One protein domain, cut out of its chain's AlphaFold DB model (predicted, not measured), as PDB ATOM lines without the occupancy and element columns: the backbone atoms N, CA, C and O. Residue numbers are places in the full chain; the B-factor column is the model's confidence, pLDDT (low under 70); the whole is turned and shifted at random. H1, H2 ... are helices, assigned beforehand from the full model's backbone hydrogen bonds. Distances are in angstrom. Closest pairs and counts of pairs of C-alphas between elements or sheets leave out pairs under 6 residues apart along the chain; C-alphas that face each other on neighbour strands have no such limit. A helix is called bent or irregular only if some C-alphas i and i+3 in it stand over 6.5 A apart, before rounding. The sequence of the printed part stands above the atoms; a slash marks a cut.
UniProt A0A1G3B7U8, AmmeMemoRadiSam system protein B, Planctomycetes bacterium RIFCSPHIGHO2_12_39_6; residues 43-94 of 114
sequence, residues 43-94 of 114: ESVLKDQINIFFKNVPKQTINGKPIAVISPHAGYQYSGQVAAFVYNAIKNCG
ATOM      1  N   GLU A  43     108.935 113.188 153.254       97.12
ATOM      2  CA  GLU A  43     108.268 114.438 153.636       97.12
ATOM      3  C   GLU A  43     107.849 115.280 152.423       97.12
ATOM      4  O   GLU A  43     106.700 115.710 152.352       97.12
ATOM      5  N   SER A  44     108.749 115.491 151.455       98.38
ATOM      6  CA  SER A  44     108.464 116.313 150.270       98.38
ATOM      7  C   SER A  44     107.275 115.769 149.477       98.38
ATOM      8  O   SER A  44     106.314 116.489 149.220       98.38
ATOM      9  N   VAL A  45     107.289 114.466 149.194       98.44
ATOM     10  CA  VAL A  45     106.213 113.770 148.474       98.44
ATOM     11  C   VAL A  45     104.897 113.839 149.250       98.44
ATOM     12  O   VAL A  45     103.842 114.095 148.669       98.44
ATOM     13  N   LEU A  46     104.944 113.637 150.570       98.50
ATOM     14  CA  LEU A  46     103.771 113.735 151.436       98.50
ATOM     15  C   LEU A  46     103.178 115.150 151.417       98.50
ATOM     16  O   LEU A  46     101.964 115.316 151.297       98.50
ATOM     17  N   LYS A  47     104.030 116.170 151.518       98.56
ATOM     18  CA  LYS A  47     103.635 117.578 151.523       98.56
ATOM     19  C   LYS A  47     102.984 117.976 150.204       98.56
ATOM     20  O   LYS A  47     101.918 118.589 150.222       98.56
ATOM     21  N   ASP A  48     103.564 117.574 149.079       98.62
ATOM     22  CA  ASP A  48     102.995 117.832 147.755       98.62
ATOM     23  C   ASP A  48     101.635 117.151 147.590       98.62
ATOM     24  O   ASP A  48     100.673 117.785 147.153       98.62
ATOM     25  N   GLN A  49     101.512 115.895 148.033       98.50
ATOM     26  CA  GLN A  49     100.244 115.169 148.002       98.50
ATOM     27  C   GLN A  49      99.158 115.871 148.837       98.50
ATOM     28  O   GLN A  49      98.033 116.054 148.366       98.50
ATOM     29  N   ILE A  50      99.489 116.314 150.053       98.38
ATOM     30  CA  ILE A  50      98.572 117.060 150.926       98.38
ATOM     31  C   ILE A  50      98.161 118.393 150.282       98.38
ATOM     32  O   ILE A  50      96.976 118.735 150.274       98.38
ATOM     33  N   ASN A  51      99.111 119.132 149.705       98.44
ATOM     34  CA  ASN A  51      98.845 120.405 149.034       98.44
ATOM     35  C   ASN A  51      97.897 120.237 147.842       98.44
ATOM     36  O   ASN A  51      96.993 121.056 147.660       98.44
ATOM     37  N   ILE A  52      98.061 119.166 147.060       98.50
ATOM     38  CA  ILE A  52      97.143 118.820 145.969       98.50
ATOM     39  C   ILE A  52      95.732 118.598 146.518       98.50
ATOM     40  O   ILE A  52      94.784 119.187 145.995       98.50
ATOM     41  N   PHE A  53      95.579 117.829 147.601       98.62
ATOM     42  CA  PHE A  53      94.260 117.616 148.196       98.62
ATOM     43  C   PHE A  53      93.610 118.926 148.638       98.62
ATOM     44  O   PHE A  53      92.441 119.145 148.323       98.62
ATOM     45  N   PHE A  54      94.350 119.819 149.306       98.06
ATOM     46  CA  PHE A  54      93.838 121.128 149.726       98.06
ATOM     47  C   PHE A  54      93.475 122.037 148.550       98.06
ATOM     48  O   PHE A  54      92.457 122.724 148.613       98.06
ATOM     49  N   LYS A  55      94.272 122.036 147.477       97.88
ATOM     50  CA  LYS A  55      93.993 122.815 146.261       97.88
ATOM     51  C   LYS A  55      92.681 122.391 145.601       97.88
ATOM     52  O   LYS A  55      91.981 123.231 145.044       97.88
ATOM     53  N   ASN A  56      92.344 121.109 145.692       97.94
ATOM     54  CA  ASN A  56      91.128 120.543 145.117       97.94
ATOM     55  C   ASN A  56      89.878 120.760 145.981       97.94
ATOM     56  O   ASN A  56      88.786 120.385 145.561       97.94
ATOM     57  N   VAL A  57      90.005 121.339 147.180       97.50
ATOM     58  CA  VAL A  57      88.844 121.660 148.015       97.50
ATOM     59  C   VAL A  57      88.205 122.960 147.508       97.50
ATOM     60  O   VAL A  57      88.852 124.011 147.552       97.50
ATOM     61  N   PRO A  58      86.932 122.945 147.070       95.25
ATOM     62  CA  PRO A  58      86.220 124.163 146.704       95.25
ATOM     63  C   PRO A  58      86.140 125.142 147.878       95.25
ATOM     64  O   PRO A  58      86.200 124.752 149.048       95.25
ATOM     65  N   LYS A  59      85.956 126.432 147.576       89.69
ATOM     66  CA  LYS A  59      85.667 127.423 148.620       89.69
ATOM     67  C   LYS A  59      84.414 126.988 149.381       89.69
ATOM     68  O   LYS A  59      83.374 126.739 148.784       89.69
ATOM     69  N   GLN A  60      84.547 126.909 150.695       86.00
ATOM     70  CA  GLN A  60      83.491 126.513 151.614       86.00
ATOM     71  C   GLN A  60      83.353 127.601 152.674       86.00
ATOM     72  O   GLN A  60      84.357 128.081 153.204       86.00
ATOM     73  N   THR A  61      82.114 127.988 152.956       84.00
ATOM     74  CA  THR A  61      81.781 128.903 154.045       84.00
ATOM     75  C   THR A  61      81.125 128.083 155.136       84.00
ATOM     76  O   THR A  61      80.101 127.445 154.904       84.00
ATOM     77  N   ILE A  62      81.730 128.087 156.318       85.94
ATOM     78  CA  ILE A  62      81.163 127.462 157.507       85.94
ATOM     79  C   ILE A  62      80.850 128.571 158.491       85.94
ATOM     80  O   ILE A  62      81.686 129.432 158.760       85.94
ATOM     81  N   ASN A  63      79.627 128.550 159.003       85.94
ATOM     82  CA  ASN A  63      79.198 129.513 159.999       85.94
ATOM     83  C   ASN A  63      79.799 129.145 161.358       85.94
ATOM     84  O   ASN A  63      79.679 128.010 161.819       85.94
ATOM     85  N   GLY A  64      80.413 130.128 162.011       88.31
ATOM     86  CA  GLY A  64      81.035 129.955 163.319       88.31
ATOM     87  C   GLY A  64      82.377 129.219 163.279       88.31
ATOM     88  O   GLY A  64      83.008 129.065 162.235       88.31
ATOM     89  N   LYS A  65      82.837 128.796 164.461       92.38
ATOM     90  CA  LYS A  65      84.106 128.088 164.662       92.38
ATOM     91  C   LYS A  65      83.819 126.634 165.051       92.38
ATOM     92  O   LYS A  65      83.409 126.407 166.192       92.38
ATOM     93  N   PRO A  66      84.036 125.650 164.158       93.19
ATOM     94  CA  PRO A  66      83.905 124.243 164.522       93.19
ATOM     95  C   PRO A  66      84.839 123.897 165.687       93.19
ATOM     96  O   PRO A  66      86.016 124.245 165.661       93.19
ATOM     97  N   ILE A  67      84.320 123.212 166.707       93.69
ATOM     98  CA  ILE A  67      85.107 122.748 167.866       93.69
ATOM     99  C   ILE A  67      85.480 121.263 167.777       93.69
ATOM    100  O   ILE A  67      86.306 120.784 168.546       93.69
ATOM    101  N   ALA A  68      84.872 120.541 166.836       95.00
ATOM    102  CA  ALA A  68      85.118 119.134 166.569       95.00
ATOM    103  C   ALA A  68      84.916 118.849 165.079       95.00
ATOM    104  O   ALA A  68      84.124 119.515 164.409       95.00
ATOM    105  N   VAL A  69      85.626 117.842 164.577       95.38
ATOM    106  CA  VAL A  69      85.495 117.342 163.210       95.38
ATOM    107  C   VAL A  69      85.617 115.822 163.189       95.38
ATOM    108  O   VAL A  69      86.262 115.236 164.058       95.38
ATOM    109  N   ILE A  70      85.032 115.185 162.176       96.94
ATOM    110  CA  ILE A  70      85.183 113.751 161.911       96.94
ATOM    111  C   ILE A  70      85.950 113.611 160.601       96.94
ATOM    112  O   ILE A  70      85.549 114.185 159.593       96.94
ATOM    113  N   SER A  71      87.052 112.862 160.618       97.19
ATOM    114  CA  SER A  71      87.918 112.668 159.453       97.19
ATOM    115  C   SER A  71      88.176 111.175 159.221       97.19
ATOM    116  O   SER A  71      88.373 110.438 160.193       97.19
ATOM    117  N   PRO A  72      88.168 110.694 157.965       97.38
ATOM    118  CA  PRO A  72      88.518 109.310 157.664       97.38
ATOM    119  C   PRO A  72      90.011 109.042 157.917       97.38
ATOM    120  O   PRO A  72      90.840 109.943 157.827       97.38
ATOM    121  N   HIS A  73      90.364 107.783 158.191       96.12
ATOM    122  CA  HIS A  73      91.730 107.373 158.563       96.12
ATOM    123  C   HIS A  73      92.292 106.220 157.707       96.12
ATOM    124  O   HIS A  73      93.204 105.510 158.133       96.12
ATOM    125  N   ALA A  74      91.742 106.005 156.507       96.81
ATOM    126  CA  ALA A  74      92.314 105.067 155.542       96.81
ATOM    127  C   ALA A  74      93.602 105.637 154.911       96.81
ATOM    128  O   ALA A  74      94.012 106.770 155.180       96.81
ATOM    129  N   GLY A  75      94.263 104.844 154.062       98.06
ATOM    130  CA  GLY A  75      95.405 105.330 153.287       98.06
ATOM    131  C   GLY A  75      95.032 106.540 152.418       98.06
ATOM    132  O   GLY A  75      93.926 106.614 151.882       98.06
ATOM    133  N   TYR A  76      95.959 107.484 152.248       98.38
ATOM    134  CA  TYR A  76      95.714 108.779 151.597       98.38
ATOM    135  C   TYR A  76      95.257 108.659 150.144       98.38
ATOM    136  O   TYR A  76      94.478 109.491 149.688       98.38
ATOM    137  N   GLN A  77      95.659 107.593 149.450       97.75
ATOM    138  CA  GLN A  77      95.159 107.270 148.111       97.75
ATOM    139  C   GLN A  77      93.632 107.059 148.064       97.75
ATOM    140  O   GLN A  77      93.022 107.287 147.027       97.75
ATOM    141  N   TYR A  78      93.014 106.655 149.180       98.19
ATOM    142  CA  TYR A  78      91.580 106.375 149.274       98.19
ATOM    143  C   TYR A  78      90.809 107.494 149.977       98.19
ATOM    144  O   TYR A  78      89.699 107.825 149.575       98.19
ATOM    145  N   SER A  79      91.376 108.080 151.037       98.31
ATOM    146  CA  SER A  79      90.647 109.019 151.901       98.31
ATOM    147  C   SER A  79      91.262 110.409 152.026       98.31
ATOM    148  O   SER A  79      90.666 111.268 152.674       98.31
ATOM    149  N   GLY A  80      92.428 110.663 151.422       98.31
ATOM    150  CA  GLY A  80      93.158 111.924 151.585       98.31
ATOM    151  C   GLY A  80      92.365 113.142 151.103       98.31
ATOM    152  O   GLY A  80      92.257 114.134 151.821       98.31
ATOM    153  N   GLN A  81      91.714 113.033 149.940       98.50
ATOM    154  CA  GLN A  81      90.891 114.117 149.400       98.50
ATOM    155  C   GLN A  81      89.684 114.436 150.294       98.50
ATOM    156  O   GLN A  81      89.376 115.608 150.498       98.50
ATOM    157  N   VAL A  82      89.026 113.418 150.857       98.25
ATOM    158  CA  VAL A  82      87.887 113.595 151.778       98.25
ATOM    159  C   VAL A  82      88.351 114.238 153.083       98.25
ATOM    160  O   VAL A  82      87.738 115.195 153.552       98.25
ATOM    161  N   ALA A  83      89.473 113.776 153.643       98.31
ATOM    162  CA  ALA A  83      90.069 114.382 154.830       98.31
ATOM    163  C   ALA A  83      90.407 115.868 154.605       98.31
ATOM    164  O   ALA A  83      90.207 116.685 155.503       98.31
ATOM    165  N   ALA A  84      90.852 116.255 153.405       98.25
ATOM    166  CA  ALA A  84      91.156 117.650 153.098       98.25
ATOM    167  C   ALA A  84      89.934 118.578 153.182       98.25
ATOM    168  O   ALA A  84      90.090 119.707 153.642       98.25
ATOM    169  N   PHE A  85      88.719 118.126 152.836       97.19
ATOM    170  CA  PHE A  85      87.502 118.927 153.059       97.19
ATOM    171  C   PHE A  85      87.343 119.290 154.537       97.19
ATOM    172  O   PHE A  85      87.076 120.448 154.861       97.19
ATOM    173  N   VAL A  86      87.566 118.308 155.412       95.88
ATOM    174  CA  VAL A  86      87.436 118.426 156.866       95.88
ATOM    175  C   VAL A  86      88.501 119.346 157.454       95.88
ATOM    176  O   VAL A  86      88.194 120.221 158.255       95.88
ATOM    177  N   TYR A  87      89.764 119.192 157.059       96.06
ATOM    178  CA  TYR A  87      90.826 120.055 157.579       96.06
ATOM    179  C   TYR A  87      90.755 121.474 157.002       96.06
ATOM    180  O   TYR A  87      91.073 122.440 157.695       96.06
ATOM    181  N   ASN A  88      90.282 121.638 155.763       95.56
ATOM    182  CA  ASN A  88      90.109 122.954 155.152       95.56
ATOM    183  C   ASN A  88      89.014 123.779 155.848       95.56
ATOM    184  O   ASN A  88      89.162 124.995 155.944       95.56
ATOM    185  N   ALA A  89      87.980 123.123 156.383       93.94
ATOM    186  CA  ALA A  89      86.935 123.738 157.203       93.94
ATOM    187  C   ALA A  89      87.475 124.442 158.459       93.94
ATOM    188  O   ALA A  89      86.885 125.414 158.926       93.94
ATOM    189  N   ILE A  90      88.591 123.956 159.011       93.69
ATOM    190  CA  ILE A  90      89.112 124.395 160.314       93.69
ATOM    191  C   ILE A  90      90.490 125.066 160.251       93.69
ATOM    192  O   ILE A  90      90.982 125.550 161.272       93.69
ATOM    193  N   LYS A  91      91.122 125.130 159.070       91.50
ATOM    194  CA  LYS A  91      92.519 125.579 158.903       91.50
ATOM    195  C   LYS A  91      92.804 126.992 159.429       91.50
ATOM    196  O   LYS A  91      93.913 127.264 159.867       91.50
ATOM    197  N   ASN A  92      91.799 127.870 159.416       91.19
ATOM    198  CA  ASN A  92      91.920 129.271 159.834       91.19
ATOM    199  C   ASN A  92      91.299 129.547 161.214       91.19
ATOM    200  O   ASN A  92      91.184 130.699 161.619       91.19
ATOM    201  N   CYS A  93      90.863 128.515 161.940       91.75
ATOM    202  CA  CYS A  93      90.145 128.702 163.200       91.75
ATOM    203  C   CYS A  93      91.064 128.949 164.408       91.75
ATOM    204  O   CYS A  93      90.582 129.468 165.414       91.75
ATOM    205  N   GLY A  94      92.351 128.588 164.326       91.31
ATOM    206  CA  GLY A  94      93.342 128.761 165.395       91.31
ATOM    207  C   GLY A  94      93.039 127.926 166.649       91.31
ATOM    208  O   GLY A  94      92.168 128.278 167.452       91.31
TER     209      GLY A  94
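What this domain is: This is residues 43 to 94 of the 114 residues of the protein "AmmeMemoRadiSam system protein B" of Planctomycetes bacterium RIFCSPHIGHO2_12_39_6 (UniProt A0A1G3B7U8). The longer helix, H2, meets the later part of H1 at a steep angle, and a long loop, residues 56 to 75, swings out past the helices and folds back to the beginning of H2. The printed part has 52 residues with two named helices, H1 then H2, and no named strand: all helix. It is only just compact, close to loose, with a radius of gyration of the C-alphas of 11.5 A, and elongated, spanning 33 by 19 by 19 A.

How they stand to each other: H2, residues 76 to 90, touches H1, residues 43 to 55, and H1 touches H2 with its residues 50 to 54 alone. The closest C-alphas, those of Phe 53 and Gln 81, are 5.0 A apart. The helices run the same way at a steep tilt of 62 degrees. Every O i to N i+4 pair is within hydrogen-bond range in H1, and 7 of 11 in H2.

Where its parts are: H2 measures 19.1 A, ending at C-alpha 90 (89.112, 124.395, 160.314). It is irregular: C-alphas 78 and 81 are 7.8 A apart. H1 measures 18.1 A from C-alpha 43 (108.268, 114.438, 153.636).

The domain as a whole: The C-alphas farthest apart, of Ser 44 and Asn 63, are 33.5 A apart. The link from H1 to H2 is long, 20 residues. The printed part has no cut, and no printed residue is under pLDDT 70.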